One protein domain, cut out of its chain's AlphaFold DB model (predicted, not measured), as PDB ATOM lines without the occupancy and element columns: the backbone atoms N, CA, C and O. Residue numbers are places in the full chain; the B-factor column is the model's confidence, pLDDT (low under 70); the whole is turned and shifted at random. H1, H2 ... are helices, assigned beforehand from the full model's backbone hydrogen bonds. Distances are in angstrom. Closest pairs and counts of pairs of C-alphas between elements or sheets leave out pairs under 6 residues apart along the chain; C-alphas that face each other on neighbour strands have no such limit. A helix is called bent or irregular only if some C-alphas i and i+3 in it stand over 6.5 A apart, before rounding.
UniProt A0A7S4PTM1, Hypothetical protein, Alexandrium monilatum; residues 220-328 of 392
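Overview. This is residues 220 to 328 of the 392 residues of the protein "Hypothetical protein" of Alexandrium monilatum (UniProt A0A7S4PTM1). One helix, H6, forms the core; H4 and H5 pack on it, while the helical hairpin of H1 and H2 covers its beginning. Short H3 packs on H2 at the far side from H1. The printed part has 109 residues with six named helices, H1 to H6 in chain order, and no named strand: all helix. It is compact, with a radius of gyration of the C-alphas of 13.2 A and spans of 40 by 28 by 23 A.

Arrangement. H1, residues 227 to 237, and H2, residues 246 to 254, form a hairpin at a shallow tilt of 31 degrees; their closest C-alphas, Ala 236 and Val 249, are 6.1 A apart. H3, residues 258 to 262, touches H2, with the C-alphas of Leu 247 and Lys 258 closest at 5.6 A. H4, residues 271 to 283, is apart from H3. H5, residues 287 to 296, touches H4 at a steep tilt of 51 degrees, opposite ways; the closest C-alphas, Tyr 283 and Cys 290, are 5.1 A apart. The hub is H6, residues 307 to 318, touching H1, H2, H4 and H5. It runs the same way as H4 at a shallow tilt of 15 degrees, with the C-alphas of Ala 273 and Ala 309 closest at 4.7 A. Every O i to N i+4 pair is within hydrogen-bond range in H1, H2, H3, H5 and H6; in H4, 7 of 9 are.

Along the chain. H1 begins at C-alpha 227 (-21.252, 24.437, -27.763) and spans 15.6 A; H2 spans 12.0 A, H3 6.2 A, H4 19.3 A and H5 14.3 A. H4 is irregular: C-alphas 279 and 282 are 7.4 A apart. H6 spans 16.2 A, ending at C-alpha 318 (-5.568, 12.036, -24.422).

Size, cuts and confidence. The C-alphas farthest apart, Pro 242 and Pro 298, are 41.3 A from each other. The printed part has no cut and no long link between helices. Residues 298 to 300 are under 70 in pLDDT.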
ATOM      1  N   LEU A 220     -17.887  12.650 -33.356       95.25
ATOM      2  CA  LEU A 220     -17.952  11.486 -34.253       95.25
ATOM      3  C   LEU A 220     -18.225  10.173 -33.498       95.25
ATOM      4  O   LEU A 220     -18.792   9.243 -34.067       95.25
ATOM      5  N   TYR A 221     -17.869  10.115 -32.213       95.44
ATOM      6  CA  TYR A 221     -18.141   8.993 -31.311       95.44
ATOM      7  C   TYR A 221     -19.361   9.229 -30.409       95.44
ATOM      8  O   TYR A 221     -19.538   8.527 -29.416       95.44
ATOM      9  N   LEU A 222     -20.220  10.193 -30.763       95.25
ATOM     10  CA  LEU A 222     -21.433  10.574 -30.027       95.25
ATOM     11  C   LEU A 222     -21.172  11.184 -28.637       95.25
ATOM     12  O   LEU A 222     -22.104  11.348 -27.847       95.25
ATOM     13  N   PHE A 223     -19.933  11.588 -28.353       96.25
ATOM     14  CA  PHE A 223     -19.556  12.320 -27.145       96.25
ATOM     15  C   PHE A 223     -19.672  13.824 -27.396       96.25
ATOM     16  O   PHE A 223     -18.703  14.511 -27.720       96.25
ATOM     17  N   ASN A 224     -20.895  14.339 -27.284       96.56
ATOM     18  CA  ASN A 224     -21.191  15.737 -27.580       96.56
ATOM     19  C   ASN A 224     -20.919  16.634 -26.369       96.56
ATOM     20  O   ASN A 224     -21.600  16.537 -25.349       96.56
ATOM     21  N   ILE A 225     -19.950  17.537 -26.506       96.94
ATOM     22  CA  ILE A 225     -19.713  18.626 -25.556       96.94
ATOM     23  C   ILE A 225     -20.619  19.812 -25.933       96.94
ATOM     24  O   ILE A 225     -20.670  20.157 -27.116       96.94
ATOM     25  N   PRO A 226     -21.319  20.461 -24.986       97.81
ATOM     26  CA  PRO A 226     -22.117  21.652 -25.263       97.81
ATOM     27  C   PRO A 226     -21.308  22.743 -25.971       97.81
ATOM     28  O   PRO A 226     -20.164  23.015 -25.608       97.81
ATOM     29  N   TYR A 227     -21.913  23.391 -26.972       97.75
ATOM     30  CA  TYR A 227     -21.252  24.437 -27.763       97.75
ATOM     31  C   TYR A 227     -20.671  25.553 -26.886       97.75
ATOM     32  O   TYR A 227     -19.557  26.003 -27.138       97.75
ATOM     33  N   GLU A 228     -21.386  25.968 -25.835       98.25
ATOM     34  CA  GLU A 228     -20.896  27.030 -24.953       98.25
ATOM     35  C   GLU A 228     -19.609  26.618 -24.230       98.25
ATOM     36  O   GLU A 228     -18.659  27.394 -24.198       98.25
ATOM     37  N   THR A 229     -19.506  25.375 -23.753       98.31
ATOM     38  CA  THR A 229     -18.272  24.851 -23.148       98.31
ATOM     39  C   THR A 229     -17.117  24.829 -24.144       98.31
ATOM     40  O   THR A 229     -16.011  25.264 -23.822       98.31
ATOM     41  N   GLN A 230     -17.375  24.373 -25.377       98.25
ATOM     42  CA  GLN A 230     -16.371  24.392 -26.445       98.25
ATOM     43  C   GLN A 230     -15.891  25.821 -26.728       98.25
ATOM     44  O   GLN A 230     -14.688  26.064 -26.845       98.25
ATOM     45  N   ARG A 231     -16.831  26.774 -26.803       98.00
ATOM     46  CA  ARG A 231     -16.558  28.194 -27.036       98.00
ATOM     47  C   ARG A 231     -15.718  28.785 -25.913       98.00
ATOM     48  O   ARG A 231     -14.727  29.444 -26.208       98.00
ATOM     49  N   LEU A 232     -16.085  28.547 -24.653       98.12
ATOM     50  CA  LEU A 232     -15.372  29.077 -23.487       98.12
ATOM     51  C   LEU A 232     -13.914  28.616 -23.462       98.12
ATOM     52  O   LEU A 232     -13.026  29.448 -23.293       98.12
ATOM     53  N   ILE A 233     -13.658  27.326 -23.704       98.19
ATOM     54  CA  ILE A 233     -12.290  26.794 -23.788       98.19
ATOM     55  C   ILE A 233     -11.549  27.432 -24.969       98.19
ATOM     56  O   ILE A 233     -10.480  28.010 -24.789       98.19
ATOM     57  N   THR A 234     -12.136  27.398 -26.167       97.19
ATOM     58  CA  THR A 234     -11.483  27.902 -27.387       97.19
ATOM     59  C   THR A 234     -11.126  29.390 -27.274       97.19
ATOM     60  O   THR A 234     -10.001  29.783 -27.574       97.19
ATOM     61  N   VAL A 235     -12.057  30.223 -26.793       96.31
ATOM     62  CA  VAL A 235     -11.854  31.673 -26.627       96.31
ATOM     63  C   VAL A 235     -10.850  31.985 -25.519       96.31
ATOM     64  O   VAL A 235     -10.147  32.990 -25.605       96.31
ATOM     65  N   ALA A 236     -10.763  31.161 -24.473       96.56
ATOM     66  CA  ALA A 236      -9.760  31.357 -23.433       96.56
ATOM     67  C   ALA A 236      -8.340  31.194 -24.006       96.56
ATOM     68  O   ALA A 236      -7.492  32.059 -23.800       96.56
ATOM     69  N   TYR A 237      -8.104  30.148 -24.804       96.00
ATOM     70  CA  TYR A 237      -6.794  29.879 -25.414       96.00
ATOM     71  C   TYR A 237      -6.452  30.801 -26.588       96.00
ATOM     72  O   TYR A 237      -5.278  31.114 -26.792       96.00
ATOM     73  N   SER A 238      -7.447  31.335 -27.303       92.69
ATOM     74  CA  SER A 238      -7.208  32.329 -28.358       92.69
ATOM     75  C   SER A 238      -6.678  33.671 -27.832       92.69
ATOM     76  O   SER A 238      -6.337  34.543 -28.625       92.69
ATOM     77  N   ARG A 239      -6.661  33.871 -26.508       89.81
ATOM     78  CA  ARG A 239      -6.118  35.065 -25.841       89.81
ATOM     79  C   ARG A 239      -4.668  34.894 -25.392       89.81
ATOM     80  O   ARG A 239      -4.118  35.822 -24.802       89.81
ATOM     81  N   THR A 240      -4.058  33.733 -25.641       90.62
ATOM     82  CA  THR A 240      -2.622  33.556 -25.400       90.62
ATOM     83  C   THR A 240      -1.826  34.546 -26.251       90.62
ATOM     84  O   THR A 240      -2.167  34.842 -27.395       90.62
ATOM     85  N   GLY A 241      -0.782  35.119 -25.661       87.75
ATOM     86  CA  GLY A 241      -0.010  36.190 -26.280       87.75
ATOM     87  C   GLY A 241       1.121  36.662 -25.373       87.75
ATOM     88  O   GLY A 241       1.413  36.015 -24.371       87.75
ATOM     89  N   PRO A 242       1.771  37.798 -25.667       87.88
ATOM     90  CA  PRO A 242       2.954  38.233 -24.920       87.88
ATOM     91  C   PRO A 242       2.744  38.378 -23.402       87.88
ATOM     92  O   PRO A 242       3.670  38.121 -22.641       87.88
ATOM     93  N   ALA A 243       1.536  38.756 -22.967       89.00
ATOM     94  CA  ALA A 243       1.203  39.017 -21.562       89.00
ATOM     95  C   ALA A 243       0.463  37.868 -20.849       89.00
ATOM     96  O   ALA A 243       0.228  37.951 -19.647       89.00
ATOM     97  N   THR A 244       0.037  36.830 -21.570       92.19
ATOM     98  CA  THR A 244      -0.761  35.729 -21.007       92.19
ATOM     99  C   THR A 244      -0.314  34.426 -21.639       92.19
ATOM    100  O   THR A 244      -0.461  34.233 -22.849       92.19
ATOM    101  N   ASN A 245       0.260  33.550 -20.819       94.19
ATOM    102  CA  ASN A 245       0.781  32.271 -21.268       94.19
ATOM    103  C   ASN A 245      -0.264  31.152 -21.180       94.19
ATOM    104  O   ASN A 245      -1.391  31.336 -20.719       94.19
ATOM    105  N   VAL A 246       0.118  29.977 -21.670       95.44
ATOM    106  CA  VAL A 246      -0.763  28.807 -21.749       95.44
ATOM    107  C   VAL A 246      -1.215  28.336 -20.363       95.44
ATOM    108  O   VAL A 246      -2.367  27.930 -20.202       95.44
ATOM    109  N   LEU A 247      -0.355  28.451 -19.349       95.94
ATOM    110  CA  LEU A 247      -0.683  28.072 -17.975       95.94
ATOM    111  C   LEU A 247      -1.590  29.091 -17.288       95.94
ATOM    112  O   LEU A 247      -2.482  28.681 -16.554       95.94
ATOM    113  N   ASP A 248      -1.447  30.388 -17.575       96.81
ATOM    114  CA  ASP A 248      -2.387  31.412 -17.101       96.81
ATOM    115  C   ASP A 248      -3.808  31.111 -17.616       96.81
ATOM    116  O   ASP A 248      -4.799  31.212 -16.883       96.81
ATOM    117  N   VAL A 249      -3.919  30.684 -18.879       97.12
ATOM    118  CA  VAL A 249      -5.195  30.252 -19.463       97.12
ATOM    119  C   VAL A 249      -5.678  28.947 -18.838       97.12
ATOM    120  O   VAL A 249      -6.854  28.847 -18.485       97.12
ATOM    121  N   PHE A 250      -4.801  27.953 -18.665       97.50
ATOM    122  CA  PHE A 250      -5.168  26.690 -18.026       97.50
ATOM    123  C   PHE A 250      -5.696  26.922 -16.606       97.50
ATOM    124  O   PHE A 250      -6.757  26.395 -16.267       97.50
ATOM    125  N   GLN A 251      -5.027  27.760 -15.810       97.75
ATOM    126  CA  GLN A 251      -5.480  28.192 -14.489       97.75
ATOM    127  C   GLN A 251      -6.839  28.888 -14.574       97.75
ATOM    128  O   GLN A 251      -7.749  28.557 -13.824       97.75
ATOM    129  N   THR A 252      -7.026  29.803 -15.527       97.44
ATOM    130  CA  THR A 252      -8.313  30.495 -15.711       97.44
ATOM    131  C   THR A 252      -9.457  29.521 -16.013       97.44
ATOM    132  O   THR A 252     -10.562  29.682 -15.499       97.44
ATOM    133  N   VAL A 253      -9.211  28.502 -16.840       98.00
ATOM    134  CA  VAL A 253     -10.228  27.520 -17.249       98.00
ATOM    135  C   VAL A 253     -10.495  26.489 -16.154       98.00
ATOM    136  O   VAL A 253     -11.642  26.119 -15.921       98.00
ATOM    137  N   THR A 254      -9.449  25.990 -15.501       98.25
ATOM    138  CA  THR A 254      -9.535  24.838 -14.589       98.25
ATOM    139  C   THR A 254      -9.527  25.213 -13.114       98.25
ATOM    140  O   THR A 254      -9.837  24.369 -12.279       98.25
ATOM    141  N   GLY A 255      -9.180  26.453 -12.784       97.88
ATOM    142  CA  GLY A 255      -8.920  26.921 -11.426       97.88
ATOM    143  C   GLY A 255      -7.577  26.467 -10.853       97.88
ATOM    144  O   GLY A 255      -7.206  26.960  -9.805       97.88
ATOM    145  N   CYS A 256      -6.857  25.547 -11.502       97.75
ATOM    146  CA  CYS A 256      -5.621  24.982 -10.961       97.75
ATOM    147  C   CYS A 256      -4.503  26.019 -10.899       97.75
ATOM    148  O   CYS A 256      -4.278  26.718 -11.887       97.75
ATOM    149  N   ASP A 257      -3.784  26.073  -9.782       96.88
ATOM    150  CA  ASP A 257      -2.663  26.993  -9.613       96.88
ATOM    151  C   ASP A 257      -1.535  26.694 -10.613       96.88
ATOM    152  O   ASP A 257      -1.088  25.552 -10.767       96.88
ATOM    153  N   LYS A 258      -1.085  27.725 -11.332       95.06
ATOM    154  CA  LYS A 258      -0.081  27.571 -12.389       95.06
ATOM    155  C   LYS A 258       1.295  27.191 -11.854       95.06
ATOM    156  O   LYS A 258       1.990  26.444 -12.537       95.06
ATOM    157  N   ASP A 259       1.678  27.664 -10.670       94.56
ATOM    158  CA  ASP A 259       2.993  27.378 -10.097       94.56
ATOM    159  C   ASP A 259       3.035  25.908  -9.646       94.56
ATOM    160  O   ASP A 259       4.008  25.199  -9.906       94.56
ATOM    161  N   SER A 260       1.926  25.406  -9.088       94.00
ATOM    162  CA  SER A 260       1.725  23.978  -8.826       94.00
ATOM    163  C   SER A 260       1.839  23.154 -10.111       94.00
ATOM    164  O   SER A 260       2.606  22.193 -10.146       94.00
ATOM    165  N   ILE A 261       1.178  23.553 -11.206       93.38
ATOM    166  CA  ILE A 261       1.287  22.852 -12.501       93.38
ATOM    167  C   ILE A 261       2.725  22.836 -13.026       93.38
ATOM    168  O   ILE A 261       3.188  21.802 -13.509       93.38
ATOM    169  N   GLN A 262       3.448  23.955 -12.927       90.56
ATOM    170  CA  GLN A 262       4.861  24.025 -13.314       90.56
ATOM    171  C   GLN A 262       5.747  23.107 -12.472       90.56
ATOM    172  O   GLN A 262       6.766  22.640 -12.967       90.56
ATOM    173  N   ALA A 263       5.356  22.808 -11.236       88.75
ATOM    174  CA  ALA A 263       6.020  21.830 -10.381       88.75
ATOM    175  C   ALA A 263       5.514  20.383 -10.593       88.75
ATOM    176  O   ALA A 263       5.877  19.485  -9.834       88.75
ATOM    177  N   GLY A 264       4.650  20.136 -11.587       86.38
ATOM    178  CA  GLY A 264       4.030  18.828 -11.842       86.38
ATOM    179  C   GLY A 264       2.838  18.490 -10.932       86.38
ATOM    180  O   GLY A 264       2.328  17.366 -10.962       86.38
ATOM    181  N   GLY A 265       2.390  19.447 -10.119       90.12
ATOM    182  CA  GLY A 265       1.264  19.363  -9.193       90.12
ATOM    183  C   GLY A 265      -0.077  19.808  -9.787       90.12
ATOM    184  O   GLY A 265      -0.177  20.231 -10.936       90.12
ATOM    185  N   PHE A 266      -1.144  19.638  -9.000       92.12
ATOM    186  CA  PHE A 266      -2.521  20.028  -9.339       92.12
ATOM    187  C   PHE A 266      -3.236  20.567  -8.094       92.12
ATOM    188  O   PHE A 266      -4.257  20.023  -7.666       92.12
ATOM    189  N   ASP A 267      -2.665  21.609  -7.498       91.88
ATOM    190  CA  ASP A 267      -3.221  22.262  -6.313       91.88
ATOM    191  C   ASP A 267      -4.230  23.361  -6.687       91.88
ATOM    192  O   ASP A 267      -4.275  23.842  -7.822       91.88
ATOM    193  N   ASP A 268      -5.091  23.710  -5.726       93.56
ATOM    194  CA  ASP A 268      -6.076  24.806  -5.784       93.56
ATOM    195  C   ASP A 268      -7.037  24.818  -6.989       93.56
ATOM    196  O   ASP A 268      -7.722  25.798  -7.263       93.56
ATOM    197  N   CYS A 269      -7.179  23.683  -7.667       97.31
ATOM    198  CA  CYS A 269      -8.084  23.492  -8.794       97.31
ATOM    199  C   CYS A 269      -9.576  23.667  -8.454       97.31
ATOM    200  O   CYS A 269     -10.037  23.369  -7.346       97.31
ATOM    201  N   ASN A 270     -10.383  23.993  -9.476       96.44
ATOM    202  CA  ASN A 270     -11.839  23.919  -9.360       96.44
ATOM    203  C   ASN A 270     -12.262  22.508  -8.909       96.44
ATOM    204  O   ASN A 270     -11.767  21.509  -9.447       96.44
ATOM    205  N   PRO A 271     -13.238  22.381  -7.988       95.81
ATOM    206  CA  PRO A 271     -13.624  21.080  -7.442       95.81
ATOM    207  C   PRO A 271     -14.073  20.058  -8.493       95.81
ATOM    208  O   PRO A 271     -13.906  18.856  -8.302       95.81
ATOM    209  N   SER A 272     -14.675  20.507  -9.596       95.19
ATOM    210  CA  SER A 272     -15.063  19.642 -10.712       95.19
ATOM    211  C   SER A 272     -13.857  19.080 -11.457       95.19
ATOM    212  O   SER A 272     -13.846  17.889 -11.757       95.19
ATOM    213  N   ALA A 273     -12.831  19.898 -11.693       96.44
ATOM    214  CA  ALA A 273     -11.585  19.475 -12.309       96.44
ATOM    215  C   ALA A 273     -10.907  18.395 -11.449       96.44
ATOM    216  O   ALA A 273     -10.631  17.308 -11.945       96.44
ATOM    217  N   LEU A 274     -10.758  18.607 -10.137       96.06
ATOM    218  CA  LEU A 274     -10.191  17.578  -9.247       96.06
ATOM    219  C   LEU A 274     -11.002  16.282  -9.261       96.06
ATOM    220  O   LEU A 274     -10.440  15.203  -9.430       96.06
ATOM    221  N   ARG A 275     -12.336  16.372  -9.192       95.81
ATOM    222  CA  ARG A 275     -13.191  15.180  -9.272       95.81
ATOM    223  C   ARG A 275     -13.012  14.420 -10.581       95.81
ATOM    224  O   ARG A 275     -13.050  13.195 -10.552       95.81
ATOM    225  N   VAL A 276     -12.826  15.115 -11.705       96.75
ATOM    226  CA  VAL A 276     -12.538  14.484 -13.002       96.75
ATOM    227  C   VAL A 276     -11.154  13.839 -13.000       96.75
ATOM    228  O   VAL A 276     -11.044  12.677 -13.381       96.75
ATOM    229  N   LYS A 277     -10.114  14.548 -12.537       96.12
ATOM    230  CA  LYS A 277      -8.744  14.021 -12.405       96.12
ATOM    231  C   LYS A 277      -8.739  12.713 -11.612       96.12
ATOM    232  O   LYS A 277      -8.278  11.694 -12.117       96.12
ATOM    233  N   ASP A 278      -9.325  12.722 -10.419       95.06
ATOM    234  CA  ASP A 278      -9.337  11.566  -9.519       95.06
ATOM    235  C   ASP A 278     -10.165  10.407 -10.082       95.06
ATOM    236  O   ASP A 278      -9.768   9.244 -10.013       95.06
ATOM    237  N   ALA A 279     -11.320  10.718 -10.676       95.62
ATOM    238  CA  ALA A 279     -12.205   9.719 -11.260       95.62
ATOM    239  C   ALA A 279     -11.609   9.035 -12.499       95.62
ATOM    240  O   ALA A 279     -11.884   7.857 -12.741       95.62
ATOM    241  N   LEU A 280     -10.820   9.767 -13.291       96.50
ATOM    242  CA  LEU A 280     -10.249   9.280 -14.545       96.50
ATOM    243  C   LEU A 280      -8.810   8.773 -14.414       96.50
ATOM    244  O   LEU A 280      -8.354   8.101 -15.336       96.50
ATOM    245  N   ALA A 281      -8.127   8.980 -13.283       96.19
ATOM    246  CA  ALA A 281      -6.763   8.492 -13.057       96.19
ATOM    247  C   ALA A 281      -6.559   6.989 -13.389       96.19
ATOM    248  O   ALA A 281      -5.570   6.655 -14.046       96.19
ATOM    249  N   PRO A 282      -7.486   6.053 -13.073       96.44
ATOM    250  CA  PRO A 282      -7.342   4.644 -13.473       96.44
ATOM    251  C   PRO A 282      -7.407   4.405 -14.994       96.44
ATOM    252  O   PRO A 282      -7.009   3.345 -15.490       96.44
ATOM    253  N   TYR A 283      -7.936   5.379 -15.733       96.50
ATOM    254  CA  TYR A 283      -8.154   5.357 -17.175       96.50
ATOM    255  C   TYR A 283      -7.197   6.280 -17.931       96.50
ATOM    256  O   TYR A 283      -7.347   6.421 -19.144       96.50
ATOM    257  N   GLN A 284      -6.217   6.872 -17.245       95.88
ATOM    258  CA  GLN A 284      -5.321   7.861 -17.826       95.88
ATOM    259  C   GLN A 284      -4.712   7.368 -19.152       95.88
ATOM    260  O   GLN A 284      -4.257   6.225 -19.262       95.88
ATOM    261  N   GLN A 285      -4.766   8.243 -20.159       94.88
ATOM    262  CA  GLN A 285      -4.323   8.083 -21.545       94.88
ATOM    263  C   GLN A 285      -5.048   7.008 -22.379       94.88
ATOM    264  O   GLN A 285      -4.749   6.854 -23.562       94.88
ATOM    265  N   GLN A 286      -6.067   6.326 -21.835       96.56
ATOM    266  CA  GLN A 286      -6.840   5.290 -22.547       96.56
ATOM    267  C   GLN A 286      -7.889   5.860 -23.526       96.56
ATOM    268  O   GLN A 286      -8.861   5.172 -23.856       96.56
ATOM    269  N   GLY A 287      -7.738   7.125 -23.932       96.06
ATOM    270  CA  GLY A 287      -8.528   7.818 -24.947       96.06
ATOM    271  C   GLY A 287     -10.036   7.624 -24.810       96.06
ATOM    272  O   GLY A 287     -10.611   7.955 -23.774       96.06
ATOM    273  N   LEU A 288     -10.698   7.065 -25.824       96.19
ATOM    274  CA  LEU A 288     -12.157   6.909 -25.863       96.19
ATOM    275  C   LEU A 288     -12.709   6.075 -24.706       96.19
ATOM    276  O   LEU A 288     -13.836   6.304 -24.267       96.19
ATOM    277  N   LYS A 289     -11.932   5.127 -24.168       96.12
ATOM    278  CA  LYS A 289     -12.348   4.373 -22.978       96.12
ATOM    279  C   LYS A 289     -12.411   5.279 -21.748       96.12
ATOM    280  O   LYS A 289     -13.344   5.160 -20.960       96.12
ATOM    281  N   CYS A 290     -11.452   6.190 -21.603       97.56
ATOM    282  CA  CYS A 290     -11.459   7.211 -20.560       97.56
ATOM    283  C   CYS A 290     -12.602   8.220 -20.767       97.56
ATOM    284  O   CYS A 290     -13.354   8.492 -19.831       97.56
ATOM    285  N   VAL A 291     -12.819   8.686 -22.004       97.44
ATOM    286  CA  VAL A 291     -13.937   9.585 -22.351       97.44
ATOM    287  C   VAL A 291     -15.275   8.939 -22.016       97.44
ATOM    288  O   VAL A 291     -16.136   9.567 -21.408       97.44
ATOM    289  N   LYS A 292     -15.451   7.658 -22.351       96.31
ATOM    290  CA  LYS A 292     -16.672   6.925 -22.026       96.31
ATOM    291  C   LYS A 292     -16.951   6.941 -20.525       96.31
ATOM    292  O   LYS A 292     -18.082   7.198 -20.136       96.31
ATOM    293  N   VAL A 293     -15.933   6.735 -19.687       95.38
ATOM    294  CA  VAL A 293     -16.084   6.831 -18.227       95.38
ATOM    295  C   VAL A 293     -16.484   8.246 -17.805       95.38
ATOM    296  O   VAL A 293     -17.361   8.386 -16.961       95.38
ATOM    297  N   PHE A 294     -15.905   9.288 -18.406       96.06
ATOM    298  CA  PHE A 294     -16.282  10.677 -18.123       96.06
ATOM    299  C   PHE A 294     -17.763  10.975 -18.419       96.06
ATOM    300  O   PHE A 294     -18.411  11.662 -17.630       96.06
ATOM    301  N   PHE A 295     -18.301  10.446 -19.523       95.38
ATOM    302  CA  PHE A 295     -19.705  10.631 -19.914       95.38
ATOM    303  C   PHE A 295     -20.674   9.712 -19.165       95.38
ATOM    304  O   PHE A 295     -21.791  10.120 -18.856       95.38
ATOM    305  N   ASP A 296     -20.263   8.477 -18.874       91.88
ATOM    306  CA  ASP A 296     -21.111   7.482 -18.219       91.88
ATOM    307  C   ASP A 296     -21.174   7.675 -16.698       91.88
ATOM    308  O   ASP A 296     -22.051   7.086 -16.064       91.88
ATOM    309  N   MET A 297     -20.253   8.438 -16.085       83.38
ATOM    310  CA  MET A 297     -20.174   8.530 -14.627       83.38
ATOM    311  C   MET A 297     -21.439   9.185 -14.041       83.38
ATOM    312  O   MET A 297     -21.657  10.386 -14.211       83.38
ATOM    313  N   PRO A 298     -22.276   8.424 -13.309       56.06
ATOM    314  CA  PRO A 298     -23.547   8.926 -12.811       56.06
ATOM    315  C   PRO A 298     -23.357   9.779 -11.546       56.06
ATOM    316  O   PRO A 298     -22.504   9.489 -10.705       56.06
ATOM    317  N   GLY A 299     -24.213  10.793 -11.361       58.31
ATOM    318  CA  GLY A 299     -24.450  11.414 -10.049       58.31
ATOM    319  C   GLY A 299     -23.844  12.799  -9.795       58.31
ATOM    320  O   GLY A 299     -23.229  13.000  -8.752       58.31
ATOM    321  N   ASN A 300     -24.055  13.774 -10.686       63.69
ATOM    322  CA  ASN A 300     -23.795  15.209 -10.437       63.69
ATOM    323  C   ASN A 300     -22.348  15.582 -10.042       63.69
ATOM    324  O   ASN A 300     -22.122  16.643  -9.460       63.69
ATOM    325  N   ARG A 301     -21.344  14.741 -10.328       82.25
ATOM    326  CA  ARG A 301     -19.944  15.049  -9.975       82.25
ATOM    327  C   ARG A 301     -19.382  16.201 -10.810       82.25
ATOM    328  O   ARG A 301     -18.576  16.986 -10.315       82.25
ATOM    329  N   TRP A 302     -19.830  16.334 -12.046       92.94
ATOM    330  CA  TRP A 302     -19.553  17.462 -12.927       92.94
ATOM    331  C   TRP A 302     -20.708  17.612 -13.918       92.94
ATOM    332  O   TRP A 302     -21.563  16.731 -14.024       92.94
ATOM    333  N   THR A 303     -20.730  18.735 -14.626       91.50
ATOM    334  CA  THR A 303     -21.603  18.958 -15.781       91.50
ATOM    335  C   THR A 303     -20.745  19.092 -17.036       91.50
ATOM    336  O   THR A 303     -19.594  19.519 -16.961       91.50
ATOM    337  N   LEU A 304     -21.296  18.730 -18.197       93.94
ATOM    338  CA  LEU A 304     -20.657  18.993 -19.488       93.94
ATOM    339  C   LEU A 304     -20.637  20.495 -19.826       93.94
ATOM    340  O   LEU A 304     -19.882  20.910 -20.703       93.94
ATOM    341  N   ASP A 305     -21.426  21.306 -19.114       95.25
ATOM    342  CA  ASP A 305     -21.408  22.773 -19.195       95.25
ATOM    343  C   ASP A 305     -20.202  23.399 -18.465       95.25
ATOM    344  O   ASP A 305     -19.992  24.607 -18.528       95.25
ATOM    345  N   ASP A 306     -19.411  22.591 -17.750       96.62
ATOM    346  CA  ASP A 306     -18.261  23.051 -16.978       96.62
ATOM    347  C   ASP A 306     -16.961  22.892 -17.791       96.62
ATOM    348  O   ASP A 306     -16.485  21.765 -17.993       96.62
ATOM    349  N   PRO A 307     -16.341  23.998 -18.247       97.94
ATOM    350  CA  PRO A 307     -15.118  23.935 -19.039       97.94
ATOM    351  C   PRO A 307     -13.933  23.364 -18.253       97.94
ATOM    352  O   PRO A 307     -13.070  22.728 -18.860       97.94
ATOM    353  N   ALA A 308     -13.906  23.501 -16.923       98.06
ATOM    354  CA  ALA A 308     -12.858  22.933 -16.080       98.06
ATOM    355  C   ALA A 308     -12.890  21.399 -16.133       98.06
ATOM    356  O   ALA A 308     -11.859  20.749 -16.321       98.06
ATOM    357  N   ALA A 309     -14.092  20.820 -16.037       97.50
ATOM    358  CA  ALA A 309     -14.305  19.377 -16.114       97.50
ATOM    359  C   ALA A 309     -13.901  18.815 -17.487       97.50
ATOM    360  O   ALA A 309     -13.176  17.822 -17.565       97.50
ATOM    361  N   VAL A 310     -14.319  19.473 -18.573       97.88
ATOM    362  CA  VAL A 310     -13.995  19.041 -19.942       97.88
ATOM    363  C   VAL A 310     -12.500  19.175 -20.237       97.88
ATOM    364  O   VAL A 310     -11.897  18.252 -20.786       97.88
ATOM    365  N   ARG A 311     -11.865  20.284 -19.838       98.31
ATOM    366  CA  ARG A 311     -10.426  20.494 -20.047       98.31
ATOM    367  C   ARG A 311      -9.582  19.467 -19.294       98.31
ATOM    368  O   ARG A 311      -8.588  18.981 -19.840       98.31
ATOM    369  N   MET A 312      -9.991  19.124 -18.074       98.00
ATOM    370  CA  MET A 312      -9.354  18.087 -17.268       98.00
ATOM    371  C   MET A 312      -9.542  16.690 -17.877       98.00
ATOM    372  O   MET A 312      -8.603  15.899 -17.893       98.00
ATOM    373  N   MET A 313     -10.721  16.396 -18.439       98.12
ATOM    374  CA  MET A 313     -10.968  15.145 -19.163       98.12
ATOM    375  C   MET A 313     -10.032  14.994 -20.363       98.12
ATOM    376  O   MET A 313      -9.434  13.933 -20.524       98.12
ATOM    377  N   LEU A 314      -9.846  16.043 -21.173       98.19
ATOM    378  CA  LEU A 314      -8.941  15.985 -22.328       98.19
ATOM    379  C   LEU A 314      -7.500  15.665 -21.912       98.19
ATOM    380  O   LEU A 314      -6.843  14.845 -22.556       98.19
ATOM    381  N   TRP A 315      -7.027  16.251 -20.808       96.88
ATOM    382  CA  TRP A 315      -5.717  15.904 -20.260       96.88
ATOM    383  C   TRP A 315      -5.663  14.440 -19.811       96.88
ATOM    384  O   TRP A 315      -4.792  13.695 -20.256       96.88
ATOM    385  N   GLN A 316      -6.616  14.005 -18.984       97.38
ATOM    386  CA  GLN A 316      -6.631  12.641 -18.461       97.38
ATOM    387  C   GLN A 316      -6.735  11.594 -19.568       97.38
ATOM    388  O   GLN A 316      -6.051  10.579 -19.505       97.38
ATOM    389  N   CYS A 317      -7.557  11.817 -20.589       98.12
ATOM    390  CA  CYS A 317      -7.850  10.794 -21.586       98.12
ATOM    391  C   CYS A 317      -6.871  10.773 -22.760       98.12
ATOM    392  O   CYS A 317      -6.588   9.691 -23.271       98.12
ATOM    393  N   TYR A 318      -6.346  11.923 -23.182       96.88
ATOM    394  CA  TYR A 318      -5.568  12.036 -24.422       96.88
ATOM    395  C   TYR A 318      -4.183  12.649 -24.243       96.88
ATOM    396  O   TYR A 318      -3.511  12.893 -25.239       96.88
ATOM    397  N   ASP A 319      -3.760  12.900 -23.004       94.50
ATOM    398  CA  ASP A 319      -2.516  13.616 -22.720       94.50
ATOM    399  C   ASP A 319      -2.477  15.022 -23.335       94.50
ATOM    400  O   ASP A 319      -1.421  15.540 -23.685       94.50
ATOM    401  N   VAL A 320      -3.641  15.674 -23.449       95.62
ATOM    402  CA  VAL A 320      -3.723  17.109 -23.761       95.62
ATOM    403  C   VAL A 320      -3.303  17.869 -22.506       95.62
ATOM    404  O   VAL A 320      -4.132  18.402 -21.768       95.62
ATOM    405  N   ASN A 321      -2.015  17.799 -22.188       93.94
ATOM    406  CA  ASN A 321      -1.425  18.283 -20.948       93.94
ATOM    407  C   ASN A 321      -1.606  19.806 -20.783       93.94
ATOM    408  O   ASN A 321      -2.060  20.475 -21.718       93.94
ATOM    409  N   PRO A 322      -1.323  20.385 -19.603       95.25
ATOM    410  CA  PRO A 322      -1.534  21.813 -19.362       95.25
ATOM    411  C   PRO A 322      -0.781  22.752 -20.313       95.25
ATOM    412  O   PRO A 322      -1.210  23.888 -20.483       95.25
ATOM    413  N   PHE A 323       0.281  22.270 -20.957       93.88
ATOM    414  CA  PHE A 323       1.120  23.007 -21.901       93.88
ATOM    415  C   PHE A 323       0.559  23.014 -23.330       93.88
ATOM    416  O   PHE A 323       1.017  23.788 -24.167       93.88
ATOM    417  N   ASN A 324      -0.472  22.209 -23.611       94.44
ATOM    418  CA  ASN A 324      -1.091  22.197 -24.926       94.44
ATOM    419  C   ASN A 324      -1.860  23.496 -25.209       94.44
ATOM    420  O   ASN A 324      -2.740  23.902 -24.442       94.44
ATOM    421  N   THR A 325      -1.561  24.114 -26.350       94.00
ATOM    422  CA  THR A 325      -2.146  25.400 -26.755       94.00
ATOM    423  C   THR A 325      -3.524  25.257 -27.403       94.00
ATOM    424  O   THR A 325      -4.311  26.206 -27.418       94.00
ATOM    425  N   GLY A 326      -3.808  24.088 -27.985       93.94
ATOM    426  CA  GLY A 326      -4.976  23.824 -28.821       93.94
ATOM    427  C   GLY A 326      -5.112  24.737 -30.043       93.94
ATOM    428  O   GLY A 326      -6.219  24.887 -30.570       93.94
ATOM    429  N   VAL A 327      -4.005  25.329 -30.505       91.50
ATOM    430  CA  VAL A 327      -3.918  26.066 -31.782       91.50
ATOM    431  C   VAL A 327      -2.904  25.451 -32.751       91.50
ATOM    432  O   VAL A 327      -2.622  26.037 -33.789       91.50
ATOM    433  N   GLY A 328      -2.378  24.264 -32.435       90.50
ATOM    434  CA  GLY A 328      -1.426  23.561 -33.298       90.50
ATOM    435  C   GLY A 328       0.025  23.989 -33.144       90.50
ATOM    436  O   GLY A 328       0.842  23.633 -33.986       90.50
TER     437      GLY A 328